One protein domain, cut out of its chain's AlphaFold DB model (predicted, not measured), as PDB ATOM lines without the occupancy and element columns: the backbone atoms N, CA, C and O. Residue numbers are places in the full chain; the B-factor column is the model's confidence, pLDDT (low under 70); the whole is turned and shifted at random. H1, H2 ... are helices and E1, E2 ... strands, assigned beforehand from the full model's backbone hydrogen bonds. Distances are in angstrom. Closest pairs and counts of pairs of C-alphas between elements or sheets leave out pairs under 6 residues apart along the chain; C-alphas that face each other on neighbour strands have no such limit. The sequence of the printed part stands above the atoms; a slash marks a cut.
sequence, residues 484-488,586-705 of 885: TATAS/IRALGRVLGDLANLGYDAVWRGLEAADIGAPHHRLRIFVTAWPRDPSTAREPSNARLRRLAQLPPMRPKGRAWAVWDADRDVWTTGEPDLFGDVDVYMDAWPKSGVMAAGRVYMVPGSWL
ATOM      1  N   THR A 484     -22.199 -11.185  30.596       65.38
ATOM      2  CA  THR A 484     -23.038 -10.372  29.691       65.38
ATOM      3  C   THR A 484     -23.061 -10.839  28.235       65.38
ATOM      4  O   THR A 484     -24.004 -10.510  27.512       65.38
ATOM      5  N   ALA A 485     -22.026 -11.554  27.782       60.22
ATOM      6  CA  ALA A 485     -21.957 -12.101  26.430       60.22
ATOM      7  C   ALA A 485     -23.093 -13.110  26.192       60.22
ATOM      8  O   ALA A 485     -23.577 -13.731  27.138       60.22
ATOM      9  N   THR A 486     -23.524 -13.253  24.945       66.44
ATOM     10  CA  THR A 486     -24.518 -14.242  24.499       66.44
ATOM     11  C   THR A 486     -23.927 -15.658  24.469       66.44
ATOM     12  O   THR A 486     -22.719 -15.843  24.635       66.44
ATOM     13  N   ALA A 487     -24.767 -16.671  24.296       64.94
ATOM     14  CA  ALA A 487     -24.376 -18.054  24.023       64.94
ATOM     15  C   ALA A 487     -25.506 -18.760  23.256       64.94
ATOM     16  O   ALA A 487     -26.593 -18.197  23.164       64.94
ATOM     17  N   SER A 488     -25.257 -19.949  22.700       64.25
ATOM     18  CA  SER A 488     -26.314 -20.734  22.039       64.25
ATOM     19  C   SER A 488     -27.135 -21.551  23.031       64.25
ATOM     20  O   SER A 488     -26.584 -22.162  23.958       64.25
ATOM     21  N   ILE A 586     -29.849 -17.249  26.146       75.00
ATOM     22  CA  ILE A 586     -28.843 -17.583  27.154       75.00
ATOM     23  C   ILE A 586     -27.588 -16.687  27.063       75.00
ATOM     24  O   ILE A 586     -27.220 -16.144  26.017       75.00
ATOM     25  N   ARG A 587     -26.916 -16.500  28.206       80.25
ATOM     26  CA  ARG A 587     -25.642 -15.760  28.348       80.25
ATOM     27  C   ARG A 587     -24.469 -16.721  28.534       80.25
ATOM     28  O   ARG A 587     -24.677 -17.826  29.012       80.25
ATOM     29  N   ALA A 588     -23.233 -16.292  28.278       75.25
ATOM     30  CA  ALA A 588     -22.033 -17.133  28.386       75.25
ATOM     31  C   ALA A 588     -21.859 -17.819  29.760       75.25
ATOM     32  O   ALA A 588     -21.700 -19.034  29.809       75.25
ATOM     33  N   LEU A 589     -21.967 -17.095  30.884       86.25
ATOM     34  CA  LEU A 589     -21.982 -17.737  32.210       86.25
ATOM     35  C   LEU A 589     -23.227 -18.625  32.410       86.25
ATOM     36  O   LEU A 589     -23.144 -19.657  33.066       86.25
ATOM     37  N   GLY A 590     -24.364 -18.262  31.813       86.38
ATOM     38  CA  GLY A 590     -25.568 -19.091  31.811       86.38
ATOM     39  C   GLY A 590     -25.367 -20.431  31.098       86.38
ATOM     40  O   GLY A 590     -25.792 -21.447  31.633       86.38
ATOM     41  N   ARG A 591     -24.673 -20.462  29.954       86.00
ATOM     42  CA  ARG A 591     -24.299 -21.691  29.229       86.00
ATOM     43  C   ARG A 591     -23.400 -22.571  30.094       86.00
ATOM     44  O   ARG A 591     -23.757 -23.712  30.356       86.00
ATOM     45  N   VAL A 592     -22.331 -21.993  30.654       87.06
ATOM     46  CA  VAL A 592     -21.428 -22.668  31.608       87.06
ATOM     47  C   VAL A 592     -22.200 -23.315  32.760       87.06
ATOM     48  O   VAL A 592     -22.008 -24.489  33.065       87.06
ATOM     49  N   LEU A 593     -23.107 -22.568  33.391       91.75
ATOM     50  CA  LEU A 593     -23.912 -23.068  34.503       91.75
ATOM     51  C   LEU A 593     -24.981 -24.083  34.055       91.75
ATOM     52  O   LEU A 593     -25.237 -25.036  34.785       91.75
ATOM     53  N   GLY A 594     -25.574 -23.923  32.871       85.31
ATOM     54  CA  GLY A 594     -26.554 -24.853  32.301       85.31
ATOM     55  C   GLY A 594     -25.937 -26.209  31.959       85.31
ATOM     56  O   GLY A 594     -26.476 -27.250  32.328       85.31
ATOM     57  N   ASP A 595     -24.740 -26.212  31.369       83.56
ATOM     58  CA  ASP A 595     -23.972 -27.435  31.117       83.56
ATOM     59  C   ASP A 595     -23.575 -28.123  32.425       83.56
ATOM     60  O   ASP A 595     -23.764 -29.328  32.577       83.56
ATOM     61  N   LEU A 596     -23.128 -27.362  33.427       90.69
ATOM     62  CA  LEU A 596     -22.869 -27.902  34.763       90.69
ATOM     63  C   LEU A 596     -24.134 -28.484  35.415       90.69
ATOM     64  O   LEU A 596     -24.067 -29.552  36.025       90.69
ATOM     65  N   ALA A 597     -25.296 -27.844  35.249       90.12
ATOM     66  CA  ALA A 597     -26.572 -28.365  35.735       90.12
ATOM     67  C   ALA A 597     -26.966 -29.676  35.025       90.12
ATOM     68  O   ALA A 597     -27.351 -30.629  35.709       90.12
ATOM     69  N   ASN A 598     -26.795 -29.751  33.700       86.50
ATOM     70  CA  ASN A 598     -26.997 -30.957  32.885       86.50
ATOM     71  C   ASN A 598     -26.070 -32.110  33.307       86.50
ATOM     72  O   ASN A 598     -26.486 -33.266  33.332       86.50
ATOM     73  N   LEU A 599     -24.826 -31.805  33.691       86.94
ATOM     74  CA  LEU A 599     -23.864 -32.775  34.224       86.94
ATOM     75  C   LEU A 599     -24.125 -33.166  35.693       86.94
ATOM     76  O   LEU A 599     -23.432 -34.028  36.230       86.94
ATOM     77  N   GLY A 600     -25.111 -32.555  36.360       89.69
ATOM     78  CA  GLY A 600     -25.460 -32.844  37.755       89.69
ATOM     79  C   GLY A 600     -24.591 -32.133  38.800       89.69
ATOM     80  O   GLY A 600     -24.615 -32.514  39.974       89.69
ATOM     81  N   TYR A 601     -23.844 -31.103  38.404       92.12
ATOM     82  CA  TYR A 601     -22.995 -30.308  39.289       92.12
ATOM     83  C   TYR A 601     -23.807 -29.192  39.963       92.12
ATOM     84  O   TYR A 601     -24.769 -28.655  39.410       92.12
ATOM     85  N   ASP A 602     -23.412 -28.844  41.184       92.88
ATOM     86  CA  ASP A 602     -23.747 -27.578  41.831       92.88
ATOM     87  C   ASP A 602     -22.521 -26.650  41.705       92.88
ATOM     88  O   ASP A 602     -21.382 -27.117  41.635       92.88
ATOM     89  N   ALA A 603     -22.730 -25.334  41.644       93.31
ATOM     90  CA  ALA A 603     -21.666 -24.373  41.356       93.31
ATOM     91  C   ALA A 603     -21.766 -23.097  42.196       93.31
ATOM     92  O   ALA A 603     -22.845 -22.649  42.583       93.31
ATOM     93  N   VAL A 604     -20.626 -22.464  42.437       91.50
ATOM     94  CA  VAL A 604     -20.511 -21.138  43.048       91.50
ATOM     95  C   VAL A 604     -19.633 -20.300  42.141       91.50
ATOM     96  O   VAL A 604     -18.583 -20.768  41.708       91.50
ATOM     97  N   TRP A 605     -20.021 -19.055  41.875       92.25
ATOM     98  CA  TRP A 605     -19.157 -18.140  41.135       92.25
ATOM     99  C   TRP A 605     -18.949 -16.819  41.853       92.25
ATOM    100  O   TRP A 605     -19.793 -16.346  42.623       92.25
ATOM    101  N   ARG A 606     -17.793 -16.212  41.582       88.19
ATOM    102  CA  ARG A 606     -17.394 -14.938  42.159       88.19
ATOM    103  C   ARG A 606     -16.441 -14.176  41.247       88.19
ATOM    104  O   ARG A 606     -15.408 -14.684  40.826       88.19
ATOM    105  N   GLY A 607     -16.775 -12.915  41.020       84.81
ATOM    106  CA  GLY A 607     -15.877 -11.891  40.528       84.81
ATOM    107  C   GLY A 607     -14.920 -11.463  41.634       84.81
ATOM    108  O   GLY A 607     -15.371 -11.005  42.685       84.81
ATOM    109  N   LEU A 608     -13.622 -11.608  41.389       78.50
ATOM    110  CA  LEU A 608     -12.543 -11.099  42.230       78.50
ATOM    111  C   LEU A 608     -11.720 -10.098  41.423       78.50
ATOM    112  O   LEU A 608     -11.316 -10.387  40.294       78.50
ATOM    113  N   GLU A 609     -11.468  -8.926  41.988       74.31
ATOM    114  CA  GLU A 609     -10.471  -8.000  41.464       74.31
ATOM    115  C   GLU A 609      -9.099  -8.373  42.027       74.31
ATOM    116  O   GLU A 609      -8.974  -8.741  43.192       74.31
ATOM    117  N   ALA A 610      -8.028  -8.237  41.241       64.56
ATOM    118  CA  ALA A 610      -6.678  -8.472  41.763       64.56
ATOM    119  C   ALA A 610      -6.338  -7.552  42.969       64.56
ATOM    120  O   ALA A 610      -5.534  -7.920  43.827       64.56
ATOM    121  N   ALA A 611      -7.012  -6.403  43.088       64.12
ATOM    122  CA  ALA A 611      -6.982  -5.526  44.256       64.12
ATOM    123  C   ALA A 611      -7.561  -6.159  45.540       64.12
ATOM    124  O   ALA A 611      -7.054  -5.868  46.624       64.12
ATOM    125  N   ASP A 612      -8.547  -7.060  45.442       68.06
ATOM    126  CA  ASP A 612      -9.158  -7.741  46.599       68.06
ATOM    127  C   ASP A 612      -8.158  -8.653  47.332       68.06
ATOM    128  O   ASP A 612      -8.301  -8.909  48.527       68.06
ATOM    129  N   ILE A 613      -7.121  -9.114  46.621       64.19
ATOM    130  CA  ILE A 613      -6.022  -9.941  47.144       64.19
ATOM    131  C   ILE A 613      -4.703  -9.160  47.298       64.19
ATOM    132  O   ILE A 613      -3.643  -9.754  47.486       64.19
ATOM    133  N   GLY A 614      -4.755  -7.825  47.242       55.62
ATOM    134  CA  GLY A 614      -3.617  -6.944  47.528       55.62
ATOM    135  C   GLY A 614      -2.699  -6.617  46.345       55.62
ATOM    136  O   GLY A 614      -1.660  -5.988  46.554       55.62
ATOM    137  N   ALA A 615      -3.047  -6.985  45.107       52.34
ATOM    138  CA  ALA A 615      -2.304  -6.525  43.933       52.34
ATOM    139  C   ALA A 615      -2.661  -5.060  43.587       52.34
ATOM    140  O   ALA A 615      -3.800  -4.639  43.771       52.34
ATOM    141  N   PRO A 616      -1.744  -4.260  43.012       48.69
ATOM    142  CA  PRO A 616      -1.954  -2.820  42.814       48.69
ATOM    143  C   PRO A 616      -2.840  -2.459  41.597       48.69
ATOM    144  O   PRO A 616      -2.650  -1.406  40.995       48.69
ATOM    145  N   HIS A 617      -3.769  -3.330  41.177       45.31
ATOM    146  CA  HIS A 617      -4.568  -3.137  39.958       45.31
ATOM    147  C   HIS A 617      -5.951  -3.818  40.012       45.31
ATOM    148  O   HIS A 617      -6.112  -4.896  40.577       45.31
ATOM    149  N   HIS A 618      -6.950  -3.211  39.364       55.22
ATOM    150  CA  HIS A 618      -8.366  -3.614  39.405       55.22
ATOM    151  C   HIS A 618      -8.753  -4.660  38.339       55.22
ATOM    152  O   HIS A 618      -9.782  -4.555  37.673       55.22
ATOM    153  N   ARG A 619      -7.913  -5.681  38.128       53.91
ATOM    154  CA  ARG A 619      -8.196  -6.741  37.144       53.91
ATOM    155  C   ARG A 619      -9.277  -7.680  37.681       53.91
ATOM    156  O   ARG A 619      -8.961  -8.602  38.425       53.91
ATOM    157  N   LEU A 620     -10.532  -7.443  37.299       68.94
ATOM    158  CA  LEU A 620     -11.664  -8.326  37.598       68.94
ATOM    159  C   LEU A 620     -11.566  -9.629  36.791       68.94
ATOM    160  O   LEU A 620     -11.395  -9.587  35.567       68.94
ATOM    161  N   ARG A 621     -11.718 -10.768  37.473       72.38
ATOM    162  CA  ARG A 621     -11.905 -12.108  36.898       72.38
ATOM    163  C   ARG A 621     -13.049 -12.843  37.575       72.38
ATOM    164  O   ARG A 621     -13.242 -12.708  38.779       72.38
ATOM    165  N   ILE A 622     -13.821 -13.574  36.779       84.00
ATOM    166  CA  ILE A 622     -14.916 -14.432  37.219       84.00
ATOM    167  C   ILE A 622     -14.342 -15.828  37.401       84.00
ATOM    168  O   ILE A 622     -13.850 -16.422  36.447       84.00
ATOM    169  N   PHE A 623     -14.419 -16.336  38.622       87.94
ATOM    170  CA  PHE A 623     -14.110 -17.721  38.943       87.94
ATOM    171  C   PHE A 623     -15.426 -18.459  39.164       87.94
ATOM    172  O   PHE A 623     -16.255 -17.988  39.944       87.94
ATOM    173  N   VAL A 624     -15.619 -19.590  38.491       91.12
ATOM    174  CA  VAL A 624     -16.710 -20.540  38.737       91.12
ATOM    175  C   VAL A 624     -16.079 -21.809  39.288       91.12
ATOM    176  O   VAL A 624     -15.268 -22.428  38.609       91.12
ATOM    177  N   THR A 625     -16.456 -22.209  40.497       91.25
ATOM    178  CA  THR A 625     -16.046 -23.479  41.104       91.25
ATOM    179  C   THR A 625     -17.272 -24.370  41.229       91.25
ATOM    180  O   THR A 625     -18.277 -23.954  41.810       91.25
ATOM    181  N   ALA A 626     -17.206 -25.584  40.688       91.56
ATOM    182  CA  ALA A 626     -18.338 -26.507  40.634       91.56
ATOM    183  C   ALA A 626     -17.938 -27.918  41.067       91.56
ATOM    184  O   ALA A 626     -16.792 -28.318  40.885       91.56
ATOM    185  N   TRP A 627     -18.878 -28.665  41.638       91.94
ATOM    186  CA  TRP A 627     -18.682 -30.046  42.087       91.94
ATOM    187  C   TRP A 627     -19.982 -30.852  41.934       91.94
ATOM    188  O   TRP A 627     -21.065 -30.260  41.936       91.94
ATOM    189  N   PRO A 628     -19.922 -32.188  41.796       90.12
ATOM    190  CA  PRO A 628     -21.119 -33.003  41.624       90.12
ATOM    191  C   PRO A 628     -22.034 -32.924  42.850       90.12
ATOM    192  O   PRO A 628     -21.574 -32.978  43.993       90.12
ATOM    193  N   ARG A 629     -23.349 -32.829  42.622       89.00
ATOM    194  CA  ARG A 629     -24.352 -32.823  43.701       89.00
ATOM    195  C   ARG A 629     -24.489 -34.180  44.380       89.00
ATOM    196  O   ARG A 629     -24.736 -34.241  45.582       89.00
ATOM    197  N   ASP A 630     -24.392 -35.242  43.589       88.12
ATOM    198  CA  ASP A 630     -24.305 -36.615  44.066       88.12
ATOM    199  C   ASP A 630     -22.831 -37.038  44.011       88.12
ATOM    200  O   ASP A 630     -22.300 -37.235  42.919       88.12
ATOM    201  N   PRO A 631     -22.146 -37.182  45.157       82.31
ATOM    202  CA  PRO A 631     -20.740 -37.566  45.186       82.31
ATOM    203  C   PRO A 631     -20.444 -38.917  44.520       82.31
ATOM    204  O   PRO A 631     -19.298 -39.160  44.158       82.31
ATOM    205  N   SER A 632     -21.448 -39.787  44.343       82.94
ATOM    206  CA  SER A 632     -21.283 -41.084  43.677       82.94
ATOM    207  C   SER A 632     -21.178 -40.995  42.148       82.94
ATOM    208  O   SER A 632     -20.804 -41.979  41.509       82.94
ATOM    209  N   THR A 633     -21.469 -39.833  41.546       82.69
ATOM    210  CA  THR A 633     -21.274 -39.613  40.102       82.69
ATOM    211  C   THR A 633     -19.858 -39.151  39.752       82.69
ATOM    212  O   THR A 633     -19.459 -39.291  38.594       82.69
ATOM    213  N   ALA A 634     -19.084 -38.672  40.733       82.88
ATOM    214  CA  ALA A 634     -17.648 -38.430  40.598       82.88
ATOM    215  C   ALA A 634     -16.810 -39.685  40.873       82.88
ATOM    216  O   ALA A 634     -17.242 -40.627  41.539       82.88
ATOM    217  N   ARG A 635     -15.561 -39.665  40.396       84.81
ATOM    218  CA  ARG A 635     -14.516 -40.586  40.869       84.81
ATOM    219  C   ARG A 635     -14.093 -40.245  42.304       84.81
ATOM    220  O   ARG A 635     -14.183 -39.090  42.720       84.81
ATOM    221  N   GLU A 636     -13.635 -41.242  43.066       82.56
ATOM    222  CA  GLU A 636     -13.238 -41.042  44.466       82.56
ATOM    223  C   GLU A 636     -12.015 -40.102  44.555       82.56
ATOM    224  O   GLU A 636     -10.949 -40.441  44.031       82.56
ATOM    225  N   PRO A 637     -12.126 -38.927  45.209       81.75
ATOM    226  CA  PRO A 637     -11.033 -37.965  45.235       81.75
ATOM    227  C   PRO A 637      -9.842 -38.461  46.055       81.75
ATOM    228  O   PRO A 637      -9.986 -38.871  47.211       81.75
ATOM    229  N   SER A 638      -8.632 -38.302  45.520       80.62
ATOM    230  CA  SER A 638      -7.415 -38.602  46.284       80.62
ATOM    231  C   SER A 638      -7.163 -37.557  47.390       80.62
ATOM    232  O   SER A 638      -6.836 -37.901  48.533       80.62
ATOM    233  N   ASN A 639      -7.428 -36.278  47.103       87.44
ATOM    234  CA  ASN A 639      -7.262 -35.157  48.033       87.44
ATOM    235  C   ASN A 639      -8.216 -35.226  49.249       87.44
ATOM    236  O   ASN A 639      -9.419 -35.469  49.125       87.44
ATOM    237  N   ALA A 640      -7.702 -34.938  50.450       83.38
ATOM    238  CA  ALA A 640      -8.490 -34.990  51.686       83.38
ATOM    239  C   ALA A 640      -9.559 -33.878  51.812       83.38
ATOM    240  O   ALA A 640     -10.614 -34.106  52.408       83.38
ATOM    241  N   ARG A 641      -9.328 -32.681  51.249       85.56
ATOM    242  CA  ARG A 641     -10.333 -31.599  51.219       85.56
ATOM    243  C   ARG A 641     -11.450 -31.911  50.227       85.56
ATOM    244  O   ARG A 641     -12.605 -31.656  50.551       85.56
ATOM    245  N   LEU A 642     -11.136 -32.534  49.089       85.88
ATOM    246  CA  LEU A 642     -12.141 -33.010  48.133       85.88
ATOM    247  C   LEU A 642     -12.962 -34.185  48.690       85.88
ATOM    248  O   LEU A 642     -14.182 -34.177  48.560       85.88
ATOM    249  N   ARG A 643     -12.357 -35.130  49.428       86.62
ATOM    250  CA  ARG A 643     -13.126 -36.149  50.178       86.62
ATOM    251  C   ARG A 643     -14.044 -35.539  51.233       86.62
ATOM    252  O   ARG A 643     -15.162 -36.006  51.416       86.62
ATOM    253  N   ARG A 644     -13.617 -34.459  51.892       85.62
ATOM    254  CA  ARG A 644     -14.480 -33.704  52.811       85.62
ATOM    255  C   ARG A 644     -15.606 -32.962  52.080       85.62
ATOM    256  O   ARG A 644     -16.706 -32.913  52.616       85.62
ATOM    257  N   LEU A 645     -15.354 -32.415  50.887       83.19
ATOM    258  CA  LEU A 645     -16.369 -31.797  50.023       83.19
ATOM    259  C   LEU A 645     -17.428 -32.827  49.601       83.19
ATOM    260  O   LEU A 645     -18.614 -32.576  49.779       83.19
ATOM    261  N   ALA A 646     -16.997 -34.017  49.175       83.50
ATOM    262  CA  ALA A 646     -17.852 -35.162  48.853       83.50
ATOM    263  C   ALA A 646     -18.666 -35.702  50.051       83.50
ATOM    264  O   ALA A 646     -19.651 -36.404  49.862       83.50
ATOM    265  N   GLN A 647     -18.284 -35.380  51.291       83.81
ATOM    266  CA  GLN A 647     -19.048 -35.719  52.501       83.81
ATOM    267  C   GLN A 647     -20.036 -34.619  52.924       83.81
ATOM    268  O   GLN A 647     -20.799 -34.818  53.872       83.81
ATOM    269  N   LEU A 648     -20.027 -33.450  52.274       80.81
ATOM    270  CA  LEU A 648     -21.022 -32.419  52.547       80.81
ATOM    271  C   LEU A 648     -22.382 -32.833  51.962       80.81
ATOM    272  O   LEU A 648     -22.438 -33.421  50.883       80.81
ATOM    273  N   PRO A 649     -23.499 -32.517  52.640       79.44
ATOM    274  CA  PRO A 649     -24.817 -32.726  52.057       79.44
ATOM    275  C   PRO A 649     -24.986 -31.866  50.789       79.44
ATOM    276  O   PRO A 649     -24.403 -30.777  50.724       79.44
ATOM    277  N   PRO A 650     -25.841 -32.292  49.833       81.31
ATOM    278  CA  PRO A 650     -26.194 -31.503  48.655       81.31
ATOM    279  C   PRO A 650     -26.531 -30.062  49.017       81.31
ATOM    280  O   PRO A 650     -27.172 -29.806  50.047       81.31
ATOM    281  N   MET A 651     -26.106 -29.118  48.181       85.69
ATOM    282  CA  MET A 651     -26.161 -27.713  48.543       85.69
ATOM    283  C   MET A 651     -27.619 -27.246  48.680       85.69
ATOM    284  O   MET A 651     -28.453 -27.467  47.804       85.69
ATOM    285  N   ARG A 652     -27.945 -26.587  49.799       82.75
ATOM    286  CA  ARG A 652     -29.286 -26.032  50.065       82.75
ATOM    287  C   ARG A 652     -29.199 -24.542  50.407       82.75
ATOM    288  O   ARG A 652     -29.277 -24.188  51.588       82.75
ATOM    289  N   PRO A 653     -28.999 -23.663  49.406       82.62
ATOM    290  CA  PRO A 653     -29.055 -22.222  49.610       82.62
ATOM    291  C   PRO A 653     -30.401 -21.810  50.214       82.62
ATOM    292  O   PRO A 653     -31.443 -22.380  49.895       82.62
ATOM    293  N   LYS A 654     -30.386 -20.823  51.115       77.88
ATOM    294  CA  LYS A 654     -31.614 -20.264  51.695       77.88
ATOM    295  C   LYS A 654     -32.116 -19.106  50.842       77.88
ATOM    296  O   LYS A 654     -31.327 -18.258  50.436       77.88
ATOM    297  N   GLY A 655     -33.431 -19.029  50.679       78.06
ATOM    298  CA  GLY A 655     -34.104 -17.997  49.895       78.06
ATOM    299  C   GLY A 655     -34.809 -18.584  48.679       78.06
ATOM    300  O   GLY A 655     -34.802 -19.794  48.457       78.06
ATOM    301  N   ARG A 656     -35.450 -17.709  47.907       81.12
ATOM    302  CA  ARG A 656     -36.108 -18.064  46.651       81.12
ATOM    303  C   ARG A 656     -35.080 -18.066  45.515       81.12
ATOM    304  O   ARG A 656     -34.218 -17.188  45.470       81.12
ATOM    305  N   ALA A 657     -35.175 -19.050  44.624       86.00
ATOM    306  CA  ALA A 657     -34.392 -19.064  43.394       86.00
ATOM    307  C   ALA A 657     -34.894 -17.969  42.438       86.00
ATOM    308  O   ALA A 657     -36.101 -17.751  42.352       86.00
ATOM    309  N   TRP A 658     -33.980 -17.291  41.744       86.62
ATOM    310  CA  TRP A 658     -34.310 -16.241  40.767       86.62
ATOM    311  C   TRP A 658     -34.117 -16.672  39.308       86.62
ATOM    312  O   TRP A 658     -34.634 -16.011  38.415       86.62
ATOM    313  N   ALA A 659     -33.416 -17.785  39.074       88.50
ATOM    314  CA  ALA A 659     -33.420 -18.487  37.797       88.50
ATOM    315  C   ALA A 659     -33.447 -20.009  38.011       88.50
ATOM    316  O   ALA A 659     -32.943 -20.515  39.022       88.50
ATOM    317  N   VAL A 660     -34.045 -20.739  37.071       90.31
ATOM    318  CA  VAL A 660     -34.202 -22.201  37.077       90.31
ATOM    319  C   VAL A 660     -33.867 -22.749  35.692       90.31
ATOM    320  O   VAL A 660     -34.403 -22.274  34.698       90.31
ATOM    321  N   TRP A 661     -32.978 -23.730  35.622       91.94
ATOM    322  CA  TRP A 661     -32.567 -24.381  34.385       91.94
ATOM    323  C   TRP A 661     -33.677 -25.291  33.867       91.94
ATOM    324  O   TRP A 661     -34.121 -26.197  34.576       91.94
ATOM    325  N   ASP A 662     -34.098 -25.050  32.631       86.81
ATOM    326  CA  ASP A 662     -34.959 -25.929  31.854       86.81
ATOM    327  C   ASP A 662     -34.071 -26.709  30.877       86.81
ATOM    328  O   ASP A 662     -33.549 -26.161  29.906       86.81
ATOM    329  N   ALA A 663     -33.850 -27.991  31.174       81.94
ATOM    330  CA  ALA A 663     -32.964 -28.849  30.391       81.94
ATOM    331  C   ALA A 663     -33.587 -29.326  29.068       81.94
ATOM    332  O   ALA A 663     -32.848 -29.749  28.176       81.94
ATOM    333  N   ASP A 664     -34.915 -29.258  28.927       77.38
ATOM    334  CA  ASP A 664     -35.610 -29.638  27.698       77.38
ATOM    335  C   ASP A 664     -35.497 -28.489  26.688       77.38
ATOM    336  O   ASP A 664     -34.993 -28.688  25.575       77.38
ATOM    337  N   ARG A 665     -35.817 -27.263  27.126       71.69
ATOM    338  CA  ARG A 665     -35.649 -26.018  26.351       71.69
ATOM    339  C   ARG A 665     -34.190 -25.557  26.226       71.69
ATOM    340  O   ARG A 665     -33.866 -24.805  25.314       71.69
ATOM    341  N   ASP A 666     -33.297 -26.052  27.086       75.56
ATOM    342  CA  ASP A 666     -31.866 -25.699  27.138       75.56
ATOM    343  C   ASP A 666     -31.613 -24.213  27.485       75.56
ATOM    344  O   ASP A 666     -30.687 -23.576  26.981       75.56
ATOM    345  N   VAL A 667     -32.443 -23.652  28.372       83.44
ATOM    346  CA  VAL A 667     -32.396 -22.239  28.795       83.44
ATOM    347  C   VAL A 667     -32.585 -22.064  30.297       83.44
ATOM    348  O   VAL A 667     -33.118 -22.917  31.005       83.44
ATOM    349  N   TRP A 668     -32.186 -20.897  30.799       85.94
ATOM    350  CA  TRP A 668     -32.589 -20.447  32.127       85.94
ATOM    351  C   TRP A 668     -33.980 -19.826  32.060       85.94
ATOM    352  O   TRP A 668     -34.286 -19.087  31.134       85.94
ATOM    353  N   THR A 669     -34.807 -20.081  33.065       86.31
ATOM    354  CA  THR A 669     -36.163 -19.535  33.213       86.31
ATOM    355  C   THR A 669     -36.286 -18.759  34.521       86.31
ATOM    356  O   THR A 669     -35.501 -18.982  35.443       86.31
ATOM    357  N   THR A 670     -37.264 -17.864  34.649       81.56
ATOM    358  CA  THR A 670     -37.548 -17.134  35.904       81.56
ATOM    359  C   THR A 670     -38.067 -18.055  37.019       81.56
ATOM    360  O   THR A 670     -37.973 -17.725  38.205       81.56
ATOM    361  N   GLY A 671     -38.574 -19.238  36.655       66.88
ATOM    362  CA  GLY A 671     -38.992 -20.295  37.574       66.88
ATOM    363  C   GLY A 671     -40.351 -20.088  38.249       66.88
ATOM    364  O   GLY A 671     -40.746 -20.945  39.041       66.88
ATOM    365  N   GLU A 672     -41.056 -18.997  37.946       64.94
ATOM    366  CA  GLU A 672     -42.484 -18.843  38.234       64.94
ATOM    367  C   GLU A 672     -43.269 -18.780  36.921       64.94
ATOM    368  O   GLU A 672     -42.818 -18.099  36.000       64.94
ATOM    369  N   PRO A 673     -44.422 -19.464  36.828       61.00
ATOM    370  CA  PRO A 673     -45.359 -19.209  35.750       61.00
ATOM    371  C   PRO A 673     -45.917 -17.791  35.875       61.00
ATOM    372  O   PRO A 673     -46.144 -17.289  36.982       61.00
ATOM    373  N   ASP A 674     -46.145 -17.166  34.731       58.25
ATOM    374  CA  ASP A 674     -46.784 -15.870  34.601       58.25
ATOM    375  C   ASP A 674     -48.300 -15.944  34.903       58.25
ATOM    376  O   ASP A 674     -48.819 -16.918  35.458       58.25
ATOM    377  N   LEU A 675     -49.047 -14.892  34.550       48.78
ATOM    378  CA  LEU A 675     -50.495 -14.843  34.773       48.78
ATOM    379  C   LEU A 675     -51.282 -15.867  33.923       48.78
ATOM    380  O   LEU A 675     -52.437 -16.156  34.240       48.78
ATOM    381  N   PHE A 676     -50.682 -16.394  32.853       54.78
ATOM    382  CA  PHE A 676     -51.292 -17.318  31.897       54.78
ATOM    383  C   PHE A 676     -50.840 -18.774  32.096       54.78
ATOM    384  O   PHE A 676     -51.526 -19.688  31.636       54.78
ATOM    385  N   GLY A 677     -49.772 -18.998  32.866       52.28
ATOM    386  CA  GLY A 677     -49.229 -20.315  33.202       52.28
ATOM    387  C   GLY A 677     -47.864 -20.609  32.573       52.28
ATOM    388  O   GLY A 677     -47.303 -21.671  32.845       52.28
ATOM    389  N   ASP A 678     -47.329 -19.686  31.774       59.81
ATOM    390  CA  ASP A 678     -46.102 -19.852  31.000       59.81
ATOM    391  C   ASP A 678     -44.879 -19.371  31.794       59.81
ATOM    392  O   ASP A 678     -44.941 -18.379  32.515       59.81
ATOM    393  N   VAL A 679     -43.747 -20.077  31.693       68.69
ATOM    394  CA  VAL A 679     -42.517 -19.711  32.420       68.69
ATOM    395  C   VAL A 679     -41.542 -18.991  31.484       68.69
ATOM    396  O   VAL A 679     -40.986 -19.591  30.554       68.69
ATOM    397  N   ASP A 680     -41.315 -17.709  31.772       73.56
ATOM    398  CA  ASP A 680     -40.416 -16.825  31.025       73.56
ATOM    399  C   ASP A 680     -38.950 -17.276  31.061       73.56
ATOM    400  O   ASP A 680     -38.454 -17.798  32.064       73.56
ATOM    401  N   VAL A 681     -38.225 -16.987  29.978       76.31
ATOM    402  CA  VAL A 681     -36.771 -17.180  29.873       76.31
ATOM    403  C   VAL A 681     -36.035 -16.067  30.632       76.31
ATOM    404  O   VAL A 681     -36.342 -14.884  30.499       76.31
ATOM    405  N   TYR A 682     -35.025 -16.432  31.420       78.50
ATOM    406  CA  TYR A 682     -34.146 -15.497  32.118       78.50
ATOM    407  C   TYR A 682     -33.024 -15.022  31.180       78.50
ATOM    408  O   TYR A 682     -32.087 -15.762  30.883       78.50
ATOM    409  N   MET A 683     -33.106 -13.762  30.742       71.88
ATOM    410  CA  MET A 683     -32.217 -13.182  29.720       71.88
ATOM    411  C   MET A 683     -31.249 -12.108  30.259       71.88
ATOM    412  O   MET A 683     -30.436 -11.552  29.508       71.88
ATOM    413  N   ASP A 684     -31.333 -11.796  31.554       73.50
ATOM    414  CA  ASP A 684     -30.580 -10.728  32.218       73.50
ATOM    415  C   ASP A 684     -29.068 -11.007  32.316       73.50
ATOM    416  O   ASP A 684     -28.573 -12.124  32.144       73.50
ATOM    417  N   ALA A 685     -28.302  -9.949  32.600       74.00
ATOM    418  CA  ALA A 685     -26.880 -10.066  32.902       74.00
ATOM    419  C   ALA A 685     -26.663 -10.765  34.253       74.00
ATOM    420  O   ALA A 685     -27.275 -10.406  35.261       74.00
ATOM    421  N   TRP A 686     -25.726 -11.710  34.302       82.62
ATOM    422  CA  TRP A 686     -25.448 -12.453  35.528       82.62
ATOM    423  C   TRP A 686     -24.772 -11.552  36.574       82.62
ATOM    424  O   TRP A 686     -23.863 -10.784  36.241       82.62
ATOM    425  N   PRO A 687     -25.154 -11.642  37.863       84.31
ATOM    426  CA  PRO A 687     -24.499 -10.867  38.907       84.31
ATOM    427  C   PRO A 687     -23.037 -11.305  39.061       84.31
ATOM    428  O   PRO A 687     -22.685 -12.455  38.796       84.31
ATOM    429  N   LYS A 688     -22.176 -10.413  39.571       83.00
ATOM    430  CA  LYS A 688     -20.747 -10.715  39.812       83.00
ATOM    431  C   LYS A 688     -20.523 -11.939  40.711       83.00
ATOM    432  O   LYS A 688     -19.420 -12.468  40.724       83.00
ATOM    433  N   SER A 689     -21.510 -12.379  41.482       88.38
ATOM    434  CA  SER A 689     -21.399 -13.558  42.334       88.38
ATOM    435  C   SER A 689     -22.757 -14.203  42.559       88.38
ATOM    436  O   SER A 689     -23.738 -13.484  42.766       88.38
ATOM    437  N   GLY A 690     -22.801 -15.527  42.627       89.81
ATOM    438  CA  GLY A 690     -24.022 -16.277  42.901       89.81
ATOM    439  C   GLY A 690     -23.752 -17.750  43.166       89.81
ATOM    440  O   GLY A 690     -22.603 -18.196  43.239       89.81
ATOM    441  N   VAL A 691     -24.837 -18.486  43.377       92.00
ATOM    442  CA  VAL A 691     -24.816 -19.897  43.752       92.00
ATOM    443  C   VAL A 691     -25.851 -20.647  42.927       92.00
ATOM    444  O   VAL A 691     -27.021 -20.278  42.933       92.00
ATOM    445  N   MET A 692     -25.438 -21.720  42.267       94.19
ATOM    446  CA  MET A 692     -26.308 -22.666  41.583       94.19
ATOM    447  C   MET A 692     -26.367 -23.977  42.371       94.19
ATOM    448  O   MET A 692     -25.340 -24.602  42.622       94.19
ATOM    449  N   ALA A 693     -27.573 -24.414  42.721       92.19
ATOM    450  CA  ALA A 693     -27.822 -25.708  43.343       92.19
ATOM    451  C   ALA A 693     -29.100 -26.322  42.769       92.19
ATOM    452  O   ALA A 693     -30.115 -25.634  42.671       92.19
ATOM    453  N   ALA A 694     -29.080 -27.603  42.401       90.31
ATOM    454  CA  ALA A 694     -30.243 -28.287  41.812       90.31
ATOM    455  C   ALA A 694     -30.794 -27.637  40.526       90.31
ATOM    456  O   ALA A 694     -32.005 -27.600  40.328       90.31
ATOM    457  N   GLY A 695     -29.910 -27.095  39.676       89.88
ATOM    458  CA  GLY A 695     -30.315 -26.335  38.484       89.88
ATOM    459  C   GLY A 695     -31.097 -25.063  38.829       89.88
ATOM    460  O   GLY A 695     -31.884 -24.584  38.028       89.88
ATOM    461  N   ARG A 696     -30.947 -24.531  40.046       92.19
ATOM    462  CA  ARG A 696     -31.637 -23.332  40.536       92.19
ATOM    463  C   ARG A 696     -30.619 -22.341  41.073       92.19
ATOM    464  O   ARG A 696     -29.651 -22.742  41.715       92.19
ATOM    465  N   VAL A 697     -30.843 -21.058  40.821       91.88
ATOM    466  CA  VAL A 697     -29.873 -19.998  41.099       91.88
ATOM    467  C   VAL A 697     -30.329 -19.109  42.242       91.88
ATOM    468  O   VAL A 697     -31.470 -18.656  42.284       91.88
ATOM    469  N   TYR A 698     -29.404 -18.836  43.154       90.00
ATOM    470  CA  TYR A 698     -29.610 -18.102  44.390       90.00
ATOM    471  C   TYR A 698     -28.527 -17.031  44.562       90.00
ATOM    472  O   TYR A 698     -27.424 -17.115  44.014       90.00
ATOM    473  N   MET A 699     -28.829 -16.022  45.376       83.00
ATOM    474  CA  MET A 699     -27.831 -15.052  45.827       83.00
ATOM    475  C   MET A 699     -26.815 -15.708  46.771       83.00
ATOM    476  O   MET A 699     -27.165 -16.581  47.567       83.00
ATOM    477  N   VAL A 700     -25.557 -15.256  46.722       77.44
ATOM    478  CA  VAL A 700     -24.515 -15.727  47.650       77.44
ATOM    479  C   VAL A 700     -24.891 -15.358  49.093       77.44
ATOM    480  O   VAL A 700     -25.189 -14.190  49.354       77.44
ATOM    481  N   PRO A 701     -24.827 -16.296  50.059       70.81
ATOM    482  CA  PRO A 701     -24.951 -15.962  51.474       70.81
ATOM    483  C   PRO A 701     -23.895 -14.928  51.885       70.81
ATOM    484  O   PRO A 701     -22.711 -15.120  51.621       70.81
ATOM    485  N   GLY A 702     -24.286 -13.855  52.581       63.88
ATOM    486  CA  GLY A 702     -23.364 -12.757  52.921       63.88
ATOM    487  C   GLY A 702     -22.093 -13.190  53.673       63.88
ATOM    488  O   GLY A 702     -21.036 -12.598  53.485       63.88
ATOM    489  N   SER A 703     -22.156 -14.279  54.445       61.88
ATOM    490  CA  SER A 703     -20.998 -14.880  55.125       61.88
ATOM    491  C   SER A 703     -19.943 -15.478  54.182       61.88
ATOM    492  O   SER A 703     -18.785 -15.608  54.576       61.88
ATOM    493  N   TRP A 704     -20.305 -15.820  52.944       66.44
ATOM    494  CA  TRP A 704     -19.390 -16.329  51.913       66.44
ATOM    495  C   TRP A 704     -18.755 -15.191  51.093       66.44
ATOM    496  O   TRP A 704     -17.774 -15.403  50.382       66.44
ATOM    497  N   LEU A 705     -19.277 -13.962  51.208       62.28
ATOM    498  CA  LEU A 705     -18.690 -12.774  50.581       62.28
ATOM    499  C   LEU A 705     -17.477 -12.234  51.355       62.28
ATOM    500  O   LEU A 705     -16.672 -11.499  50.782       62.28
TER     501      LEU A 705
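AT A GLANCE: This is residues 484 to 488 and 586 to 705 of the 885 residues of the protein "DNA (cytosine-5-)-methyltransferase" of Bifidobacterium breve (UniProt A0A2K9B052). One antiparallel sheet of seven strands, strongly twisted, curls round a single helix, H1; the long pair E1 and E2 forms one side, with H2 at its far tip, and the hairpin of E4 and E5 forms the other side, where residues 673 to 678 stick out. H3 lies near E2, between two long links. The printed part has 125 residues, with three named helices and seven named strands in the order H1 E1 H2 E2 H3 E3 E4 E5 E6 E7, and across the sheet the order is E2 E1 E6 E7 E3 E4 E5. The class is mixed, helices and strands, with under half of the residues, 62, in named elements. The whole is compact, with a radius of gyration of the C-alphas of 15.9 A, and spans 49 by 41 by 28 A.

HOW THE PARTS SIT: Go first to H1, residues 588 to 598: it is on the sheet with 51 pairs of C-alphas within 10 A, and the sheet curls round it. H1 and the sheet E2 E1 E6 E7 E3 E4 E5 form two layers, a helix on one face of a sheet. Next find E1, residues 601 to 609; its closest C-alpha pair with H1 is Leu 596 and Asp 602, 7.1 A apart. H2, residues 610 to 613, is only just not on the sheet, with 4 pairs of C-alphas within 10 A. E2, residues 620 to 628, is an edge strand and the antiparallel neighbour of E1 at 163 degrees; look for N 604 and O 625 at 2.9 A and N 625 and O 604 at 2.8 A. H3, residues 640 to 646, only just is on the sheet, with 5 pairs of C-alphas within 10 A: it only grazes it with residues 642 to 646. E3, residues 659 to 662, comes closest to H1 at the C-alphas of Gly 594 and Trp 661, 6.4 A apart. E3, E4, residues 667 to 673, and E5, residues 679 to 681, form a meander, each strand the antiparallel neighbour of the one before. In the hairpin of E3 and E4, N 660 and O 669 are 2.8 A apart; in that of E4 and E5, N 670 and O 680 are 2.8 A apart. E6, residues 689 to 693, is apart from E5 but antiparallel to E1 at 175 degrees, with N 692 and O 603 at 2.8 A. E7, residues 696 to 698, forms a hairpin with E6, with N 698 and O 691 at 2.8 A, and is the antiparallel neighbour of E3, with N 697 and O 659 at 2.8 A. In H1 and H3 every O i to N i+4 pair is within hydrogen-bond range; H2 is too short for such a pair.

IN THESE COORDINATES: Find C-alpha 588 at (-22.033, -17.133, 28.386); from there H1 runs 15.4 A to C-alpha 598. E1 covers 25.7 A from 601 to 609, H2 follows at 610 to 613, and E2 covers 26.7 A from C-alpha 620 at (-11.664, -8.326, 37.598) to 628. H3 takes 640 to 646 and E3 659 to 662; E4, 667 to 673, is 15.0 A long. After E5, 679 to 681, E6 runs 13.8 A from 689 to 693, and E7, from 696, ends at C-alpha 698 at (-29.610, -18.102, 44.390).

THE WHOLE: The two C-alphas farthest apart are those of Pro 616 and Phe 676, 52.6 A. Residues 489 to 585 are cut out; C-alphas 488 and 586 are 6.5 A apart across the cut. The links E2 to H3 and H3 to E3 are long, with 11 and 12 residues. The mean pLDDT of the printed part is 78.9, and 29 residues are under 70: 484 to 488, 610 to 620, 671 to 679 and 702 to 705.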